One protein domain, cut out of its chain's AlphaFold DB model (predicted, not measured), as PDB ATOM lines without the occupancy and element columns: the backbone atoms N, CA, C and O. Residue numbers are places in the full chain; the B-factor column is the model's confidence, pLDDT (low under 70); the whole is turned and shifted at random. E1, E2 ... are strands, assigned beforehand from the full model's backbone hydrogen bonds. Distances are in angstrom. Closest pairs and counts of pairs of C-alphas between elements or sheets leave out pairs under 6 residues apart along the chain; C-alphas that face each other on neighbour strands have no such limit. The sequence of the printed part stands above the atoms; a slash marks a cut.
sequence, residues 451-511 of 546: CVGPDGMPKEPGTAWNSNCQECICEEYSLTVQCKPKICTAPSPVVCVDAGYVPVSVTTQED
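Overview. This is residues 451 to 511 of the 546 residues of an uncharacterized protein of Paroedura picta (UniProt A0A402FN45). Little regular structure: a small sheet, E1 to E3, at one end of a rod, and a long arm, residues 486 to 511, that folds back through E4. The 61 printed residues include four named strands in chain order, 20 residues in all, and no named helix: all strand. The whole is extended, radius of gyration of the C-alphas 17.9 A, spans 56 by 19 by 11 A.

Arrangement. Look along E1, residues 464 to 467, E2, 470 to 474, and E3, 481 to 485: a meander, each strand the antiparallel neighbour of the one before. Within hydrogen-bond range find N 465 and O 472, 2.8 A, and N 473 and O 482, 2.9 A. E4, residues 501 to 506, is apart from these three.

Along the chain. Find C-alpha 464 at (131.556, 120.655, 138.008); E1 spans 10.0 A, E2 13.0 A, E3 13.2 A. E4 runs 14.4 A to C-alpha 506 at (150.719, 121.137, 120.301).

Size, cuts and confidence. The farthest C-alphas, Tyr 477 and Ala 499, are 57.3 A apart. The printed part has no cut; E3 to E4 is a long link, and its residues 490 to 492 have pLDDT under 70.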
ATOM      1  N   CYS A 451     130.512 115.511 147.822       90.88
ATOM      2  CA  CYS A 451     131.586 114.838 147.104       90.88
ATOM      3  C   CYS A 451     132.967 115.329 147.548       90.88
ATOM      4  O   CYS A 451     133.155 116.499 147.883       90.88
ATOM      5  N   VAL A 452     133.966 114.449 147.458       89.56
ATOM      6  CA  VAL A 452     135.373 114.801 147.687       89.56
ATOM      7  C   VAL A 452     135.987 115.309 146.382       89.56
ATOM      8  O   VAL A 452     135.999 114.607 145.370       89.56
ATOM      9  N   GLY A 453     136.487 116.542 146.401       87.81
ATOM     10  CA  GLY A 453     137.219 117.152 145.297       87.81
ATOM     11  C   GLY A 453     138.641 116.595 145.128       87.81
ATOM     12  O   GLY A 453     139.140 115.861 145.981       87.81
ATOM     13  N   PRO A 454     139.340 116.969 144.041       85.31
ATOM     14  CA  PRO A 454     140.705 116.508 143.765       85.31
ATOM     15  C   PRO A 454     141.743 117.051 144.761       85.31
ATOM     16  O   PRO A 454     142.824 116.490 144.895       85.31
ATOM     17  N   ASP A 455     141.408 118.132 145.461       83.94
ATOM     18  CA  ASP A 455     142.154 118.730 146.572       83.94
ATOM     19  C   ASP A 455     141.838 118.073 147.931       83.94
ATOM     20  O   ASP A 455     142.379 118.484 148.955       83.94
ATOM     21  N   GLY A 456     140.957 117.066 147.961       83.81
ATOM     22  CA  GLY A 456     140.497 116.410 149.185       83.81
ATOM     23  C   GLY A 456     139.443 117.200 149.970       83.81
ATOM     24  O   GLY A 456     139.060 116.767 151.060       83.81
ATOM     25  N   MET A 457     138.967 118.328 149.433       89.00
ATOM     26  CA  MET A 457     137.998 119.225 150.072       89.00
ATOM     27  C   MET A 457     136.567 118.958 149.578       89.00
ATOM     28  O   MET A 457     136.391 118.441 148.472       89.00
ATOM     29  N   PRO A 458     135.527 119.303 150.362       91.25
ATOM     30  CA  PRO A 458     134.141 119.093 149.952       91.25
ATOM     31  C   PRO A 458     133.774 119.924 148.716       91.25
ATOM     32  O   PRO A 458     134.157 121.091 148.592       91.25
ATOM     33  N   LYS A 459     133.001 119.325 147.808       91.00
ATOM     34  CA  LYS A 459     132.384 119.983 146.649       91.00
ATOM     35  C   LYS A 459     130.873 119.924 146.775       91.00
ATOM     36  O   LYS A 459     130.316 118.846 146.961       91.00
ATOM     37  N   GLU A 460     130.230 121.081 146.645       89.88
ATOM     38  CA  GLU A 460     128.773 121.190 146.712       89.88
ATOM     39  C   GLU A 460     128.102 120.336 145.618       89.88
ATOM     40  O   GLU A 460     128.618 120.278 144.489       89.88
ATOM     41  N   PRO A 461     126.953 119.708 145.920       91.44
ATOM     42  CA  PRO A 461     126.119 119.025 144.931       91.44
ATOM     43  C   PRO A 461     125.884 119.888 143.677       91.44
ATOM     44  O   PRO A 461     125.629 121.087 143.773       91.44
ATOM     45  N   GLY A 462     126.033 119.301 142.487       90.50
ATOM     46  CA  GLY A 462     125.914 119.987 141.192       90.50
ATOM     47  C   GLY A 462     127.173 120.725 140.711       90.50
ATOM     48  O   GLY A 462     127.220 121.173 139.564       90.50
ATOM     49  N   THR A 463     128.225 120.835 141.530       92.31
ATOM     50  CA  THR A 463     129.474 121.509 141.128       92.31
ATOM     51  C   THR A 463     130.257 120.667 140.121       92.31
ATOM     52  O   THR A 463     130.529 119.495 140.385       92.31
ATOM     53  N   ALA A 464     130.686 121.276 139.009       91.94
ATOM     54  CA  ALA A 464     131.556 120.655 138.008       91.94
ATOM     55  C   ALA A 464     132.996 121.202 138.059       91.94
ATOM     56  O   ALA A 464     133.219 122.373 138.369       91.94
ATOM     57  N   TRP A 465     133.985 120.358 137.756       91.38
ATOM     58  CA  TRP A 465     135.404 120.721 137.697       91.38
ATOM     59  C   TRP A 465     136.172 119.864 136.688       91.38
ATOM     60  O   TRP A 465     135.750 118.773 136.321       91.38
ATOM     61  N   ASN A 466     137.347 120.337 136.275       88.12
ATOM     62  CA  ASN A 466     138.262 119.568 135.435       88.12
ATOM     63  C   ASN A 466     139.351 118.909 136.295       88.12
ATOM     64  O   ASN A 466     139.962 119.567 137.135       88.12
ATOM     65  N   SER A 467     139.614 117.620 136.082       87.44
ATOM     66  CA  SER A 467     140.688 116.874 136.748       87.44
ATOM     67  C   SER A 467     141.241 115.794 135.822       87.44
ATOM     68  O   SER A 467     140.471 115.043 135.237       87.44
ATOM     69  N   ASN A 468     142.567 115.718 135.657       86.06
ATOM     70  CA  ASN A 468     143.239 114.694 134.836       86.06
ATOM     71  C   ASN A 468     142.629 114.506 133.426       86.06
ATOM     72  O   ASN A 468     142.433 113.382 132.971       86.06
ATOM     73  N   CYS A 469     142.311 115.608 132.734       86.69
ATOM     74  CA  CYS A 469     141.641 115.608 131.423       86.69
ATOM     75  C   CYS A 469     140.240 114.974 131.399       86.69
ATOM     76  O   CYS A 469     139.737 114.572 130.347       86.69
ATOM     77  N   GLN A 470     139.588 114.931 132.554       90.31
ATOM     78  CA  GLN A 470     138.190 114.573 132.710       90.31
ATOM     79  C   GLN A 470     137.410 115.773 133.244       90.31
ATOM     80  O   GLN A 470     137.903 116.529 134.082       90.31
ATOM     81  N   GLU A 471     136.188 115.929 132.759       90.94
ATOM     82  CA  GLU A 471     135.192 116.824 133.322       90.94
ATOM     83  C   GLU A 471     134.365 116.021 134.329       90.94
ATOM     84  O   GLU A 471     133.715 115.033 133.981       90.94
ATOM     85  N   CYS A 472     134.463 116.405 135.595       93.38
ATOM     86  CA  CYS A 472     133.837 115.741 136.724       93.38
ATOM     87  C   CYS A 472     132.716 116.606 137.293       93.38
ATOM     88  O   CYS A 472     132.830 117.828 137.314       93.38
ATOM     89  N   ILE A 473     131.656 115.979 137.794       94.25
ATOM     90  CA  ILE A 473     130.562 116.643 138.501       94.25
ATOM     91  C   ILE A 473     130.245 115.895 139.794       94.25
ATOM     92  O   ILE A 473     130.286 114.662 139.831       94.25
ATOM     93  N   CYS A 474     129.940 116.641 140.855       93.69
ATOM     94  CA  CYS A 474     129.330 116.073 142.050       93.69
ATOM     95  C   CYS A 474     127.842 115.868 141.777       93.69
ATOM     96  O   CYS A 474     127.100 116.842 141.668       93.69
ATOM     97  N   GLU A 475     127.417 114.621 141.604       92.31
ATOM     98  CA  GLU A 475     126.015 114.322 141.311       92.31
ATOM     99  C   GLU A 475     125.130 114.658 142.526       92.31
ATOM    100  O   GLU A 475     125.511 114.419 143.672       92.31
ATOM    101  N   GLU A 476     123.982 115.289 142.267       86.88
ATOM    102  CA  GLU A 476     123.189 115.998 143.275       86.88
ATOM    103  C   GLU A 476     122.476 115.079 144.285       86.88
ATOM    104  O   GLU A 476     122.233 115.478 145.422       86.88
ATOM    105  N   TYR A 477     122.185 113.839 143.892       83.31
ATOM    106  CA  TYR A 477     121.401 112.874 144.660       83.31
ATOM    107  C   TYR A 477     122.251 111.735 145.231       83.31
ATOM    108  O   TYR A 477     122.084 111.354 146.387       83.31
ATOM    109  N   SER A 478     123.154 111.167 144.433       85.00
ATOM    110  CA  SER A 478     124.042 110.079 144.833       85.00
ATOM    111  C   SER A 478     125.263 110.574 145.597       85.00
ATOM    112  O   SER A 478     125.919 109.763 146.249       85.00
ATOM    113  N   LEU A 479     125.588 111.873 145.515       86.25
ATOM    114  CA  LEU A 479     126.773 112.477 146.137       86.25
ATOM    115  C   LEU A 479     128.074 111.774 145.721       86.25
ATOM    116  O   LEU A 479     129.055 111.717 146.463       86.25
ATOM    117  N   THR A 480     128.083 111.231 144.503       87.12
ATOM    118  CA  THR A 480     129.247 110.578 143.902       87.12
ATOM    119  C   THR A 480     129.845 111.451 142.815       87.12
ATOM    120  O   THR A 480     129.121 112.054 142.019       87.12
ATOM    121  N   VAL A 481     131.172 111.442 142.713       91.25
ATOM    122  CA  VAL A 481     131.882 112.082 141.605       91.25
ATOM    123  C   VAL A 481     131.671 111.282 140.321       91.25
ATOM    124  O   VAL A 481     132.075 110.122 140.237       91.25
ATOM    125  N   GLN A 482     131.090 111.911 139.300       91.81
ATOM    126  CA  GLN A 482     130.995 111.347 137.955       91.81
ATOM    127  C   GLN A 482     131.915 112.103 137.008       91.81
ATOM    128  O   GLN A 482     131.724 113.294 136.790       91.81
ATOM    129  N   CYS A 483     132.885 111.406 136.418       92.88
ATOM    130  CA  CYS A 483     133.846 111.990 135.486       92.88
ATOM    131  C   CYS A 483     133.641 111.454 134.070       92.88
ATOM    132  O   CYS A 483     133.488 110.249 133.861       92.88
ATOM    133  N   LYS A 484     133.688 112.346 133.081       91.38
ATOM    134  CA  LYS A 484     133.686 112.010 131.655       91.38
ATOM    135  C   LYS A 484     134.945 112.572 130.999       91.38
ATOM    136  O   LYS A 484     135.389 113.647 131.390       91.38
ATOM    137  N   PRO A 485     135.551 111.878 130.020       89.31
ATOM    138  CA  PRO A 485     136.672 112.437 129.273       89.31
ATOM    139  C   PRO A 485     136.297 113.796 128.679       89.31
ATOM    140  O   PRO A 485     135.228 113.926 128.076       89.31
ATOM    141  N   LYS A 486     137.170 114.795 128.844       85.19
ATOM    142  CA  LYS A 486     136.964 116.120 128.255       85.19
ATOM    143  C   LYS A 486     136.853 115.966 126.736       85.19
ATOM    144  O   LYS A 486     137.746 115.415 126.095       85.19
ATOM    145  N   ILE A 487     135.748 116.436 126.157       82.69
ATOM    146  CA  ILE A 487     135.544 116.374 124.709       82.69
ATOM    147  C   ILE A 487     136.332 117.515 124.075       82.69
ATOM    148  O   ILE A 487     136.003 118.687 124.246       82.69
ATOM    149  N   CYS A 488     137.373 117.167 123.327       80.31
ATOM    150  CA  CYS A 488     138.130 118.133 122.548       80.31
ATOM    151  C   CYS A 488     137.446 118.370 121.203       80.31
ATOM    152  O   CYS A 488     137.069 117.425 120.505       80.31
ATOM    153  N   THR A 489     137.315 119.635 120.813       78.19
ATOM    154  CA  THR A 489     136.859 119.992 119.469       78.19
ATOM    155  C   THR A 489     137.803 119.364 118.451       78.19
ATOM    156  O   THR A 489     139.021 119.511 118.574       78.19
ATOM    157  N   ALA A 490     137.261 118.664 117.448       69.62
ATOM    158  CA  ALA A 490     138.079 118.102 116.379       69.62
ATOM    159  C   ALA A 490     138.947 119.225 115.782       69.62
ATOM    160  O   ALA A 490     138.392 120.249 115.365       69.62
ATOM    161  N   PRO A 491     140.288 119.092 115.781       65.38
ATOM    162  CA  PRO A 491     141.145 120.146 115.273       65.38
ATOM    163  C   PRO A 491     140.783 120.392 113.810       65.38
ATOM    164  O   PRO A 491     140.707 119.451 113.016       65.38
ATOM    165  N   SER A 492     140.540 121.654 113.459       68.31
ATOM    166  CA  SER A 492     140.311 122.041 112.071       68.31
ATOM    167  C   SER A 492     141.487 121.555 111.212       68.31
ATOM    168  O   SER A 492     142.635 121.563 111.675       68.31
ATOM    169  N   PRO A 493     141.242 121.078 109.980       72.44
ATOM    170  CA  PRO A 493     142.321 120.642 109.106       72.44
ATOM    171  C   PRO A 493     143.238 121.834 108.807       72.44
ATOM    172  O   PRO A 493     142.890 122.734 108.047       72.44
ATOM    173  N   VAL A 494     144.411 121.848 109.439       81.00
ATOM    174  CA  VAL A 494     145.445 122.857 109.206       81.00
ATOM    175  C   VAL A 494     146.274 122.426 108.004       81.00
ATOM    176  O   VAL A 494     146.960 121.403 108.050       81.00
ATOM    177  N   VAL A 495     146.213 123.218 106.935       81.12
ATOM    178  CA  VAL A 495     147.047 123.060 105.739       81.12
ATOM    179  C   VAL A 495     148.194 124.063 105.824       81.12
ATOM    180  O   VAL A 495     147.967 125.270 105.859       81.12
ATOM    181  N   CYS A 496     149.428 123.565 105.875       83.19
ATOM    182  CA  CYS A 496     150.621 124.407 105.878       83.19
ATOM    183  C   CYS A 496     150.995 124.760 104.437       83.19
ATOM    184  O   CYS A 496     151.287 123.870 103.643       83.19
ATOM    185  N   VAL A 497     150.942 126.049 104.099       82.31
ATOM    186  CA  VAL A 497     151.181 126.555 102.734       82.31
ATOM    187  C   VAL A 497     152.659 126.805 102.430       82.31
ATOM    188  O   VAL A 497     153.056 126.797 101.267       82.31
ATOM    189  N   ASP A 498     153.484 126.981 103.463       83.50
ATOM    190  CA  ASP A 498     154.904 127.280 103.311       83.50
ATOM    191  C   ASP A 498     155.739 126.007 103.112       83.50
ATOM    192  O   ASP A 498     155.613 125.020 103.846       83.50
ATOM    193  N   ALA A 499     156.639 126.037 102.123       76.88
ATOM    194  CA  ALA A 499     157.514 124.915 101.804       76.88
ATOM    195  C   ALA A 499     158.387 124.529 103.011       76.88
ATOM    196  O   ALA A 499     159.123 125.345 103.569       76.88
ATOM    197  N   GLY A 500     158.312 123.255 103.403       79.25
ATOM    198  CA  GLY A 500     159.036 122.723 104.554       79.25
ATOM    199  C   GLY A 500     158.333 122.915 105.897       79.25
ATOM    200  O   GLY A 500     158.991 122.720 106.908       79.25
ATOM    201  N   TYR A 501     157.044 123.270 105.952       84.44
ATOM    202  CA  TYR A 501     156.248 123.267 107.188       84.44
ATOM    203  C   TYR A 501     155.263 122.093 107.213       84.44
ATOM    204  O   TYR A 501     154.609 121.801 106.216       84.44
ATOM    205  N   VAL A 502     155.134 121.431 108.366       84.38
ATOM    206  CA  VAL A 502     154.182 120.330 108.588       84.38
ATOM    207  C   VAL A 502     153.267 120.629 109.781       84.38
ATOM    208  O   VAL A 502     153.693 121.320 110.714       84.38
ATOM    209  N   PRO A 503     152.015 120.129 109.787       83.12
ATOM    210  CA  PRO A 503     151.140 120.256 110.945       83.12
ATOM    211  C   PRO A 503     151.677 119.401 112.098       83.12
ATOM    212  O   PRO A 503     151.738 118.177 111.984       83.12
ATOM    213  N   VAL A 504     152.018 120.034 113.214       84.56
ATOM    214  CA  VAL A 504     152.387 119.367 114.468       84.56
ATOM    215  C   VAL A 504     151.281 119.558 115.500       84.56
ATOM    216  O   VAL A 504     150.628 120.603 115.530       84.56
ATOM    217  N   SER A 505     151.048 118.538 116.322       79.44
ATOM    218  CA  SER A 505     150.130 118.629 117.458       79.44
ATOM    219  C   SER A 505     150.834 119.328 118.615       79.44
ATOM    220  O   SER A 505     151.922 118.922 119.006       79.44
ATOM    221  N   VAL A 506     150.217 120.374 119.156       79.00
ATOM    222  CA  VAL A 506     150.719 121.137 120.301       79.00
ATOM    223  C   VAL A 506     149.594 121.342 121.310       79.00
ATOM    224  O   VAL A 506     148.461 121.644 120.940       79.00
ATOM    225  N   THR A 507     149.909 121.173 122.587       80.19
ATOM    226  CA  THR A 507     149.044 121.535 123.717       80.19
ATOM    227  C   THR A 507     149.519 122.862 124.301       80.19
ATOM    228  O   THR A 507     150.701 123.197 124.186       80.19
ATOM    229  N   THR A 508     148.625 123.632 124.921       76.06
ATOM    230  CA  THR A 508     149.026 124.849 125.644       76.06
ATOM    231  C   THR A 508     149.076 124.588 127.142       76.06
ATOM    232  O   THR A 508     148.599 123.560 127.625       76.06
ATOM    233  N   GLN A 509     149.679 125.511 127.887       71.44
ATOM    234  CA  GLN A 509     149.685 125.434 129.345       71.44
ATOM    235  C   GLN A 509     148.271 125.658 129.914       71.44
ATOM    236  O   GLN A 509     147.949 125.118 130.969       71.44
ATOM    237  N   GLU A 510     147.412 126.392 129.191       71.44
ATOM    238  CA  GLU A 510     146.002 126.607 129.541       71.44
ATOM    239  C   GLU A 510     145.081 125.430 129.160       71.44
ATOM    240  O   GLU A 510     144.078 125.206 129.836       71.44
ATOM    241  N   ASP A 511     145.405 124.657 128.113       74.38
ATOM    242  CA  ASP A 511     144.694 123.423 127.747       74.38
ATOM    243  C   ASP A 511     145.672 122.272 127.443       74.38
ATOM    244  O   ASP A 511     145.937 121.942 126.280       74.38
TER     245      ASP A 511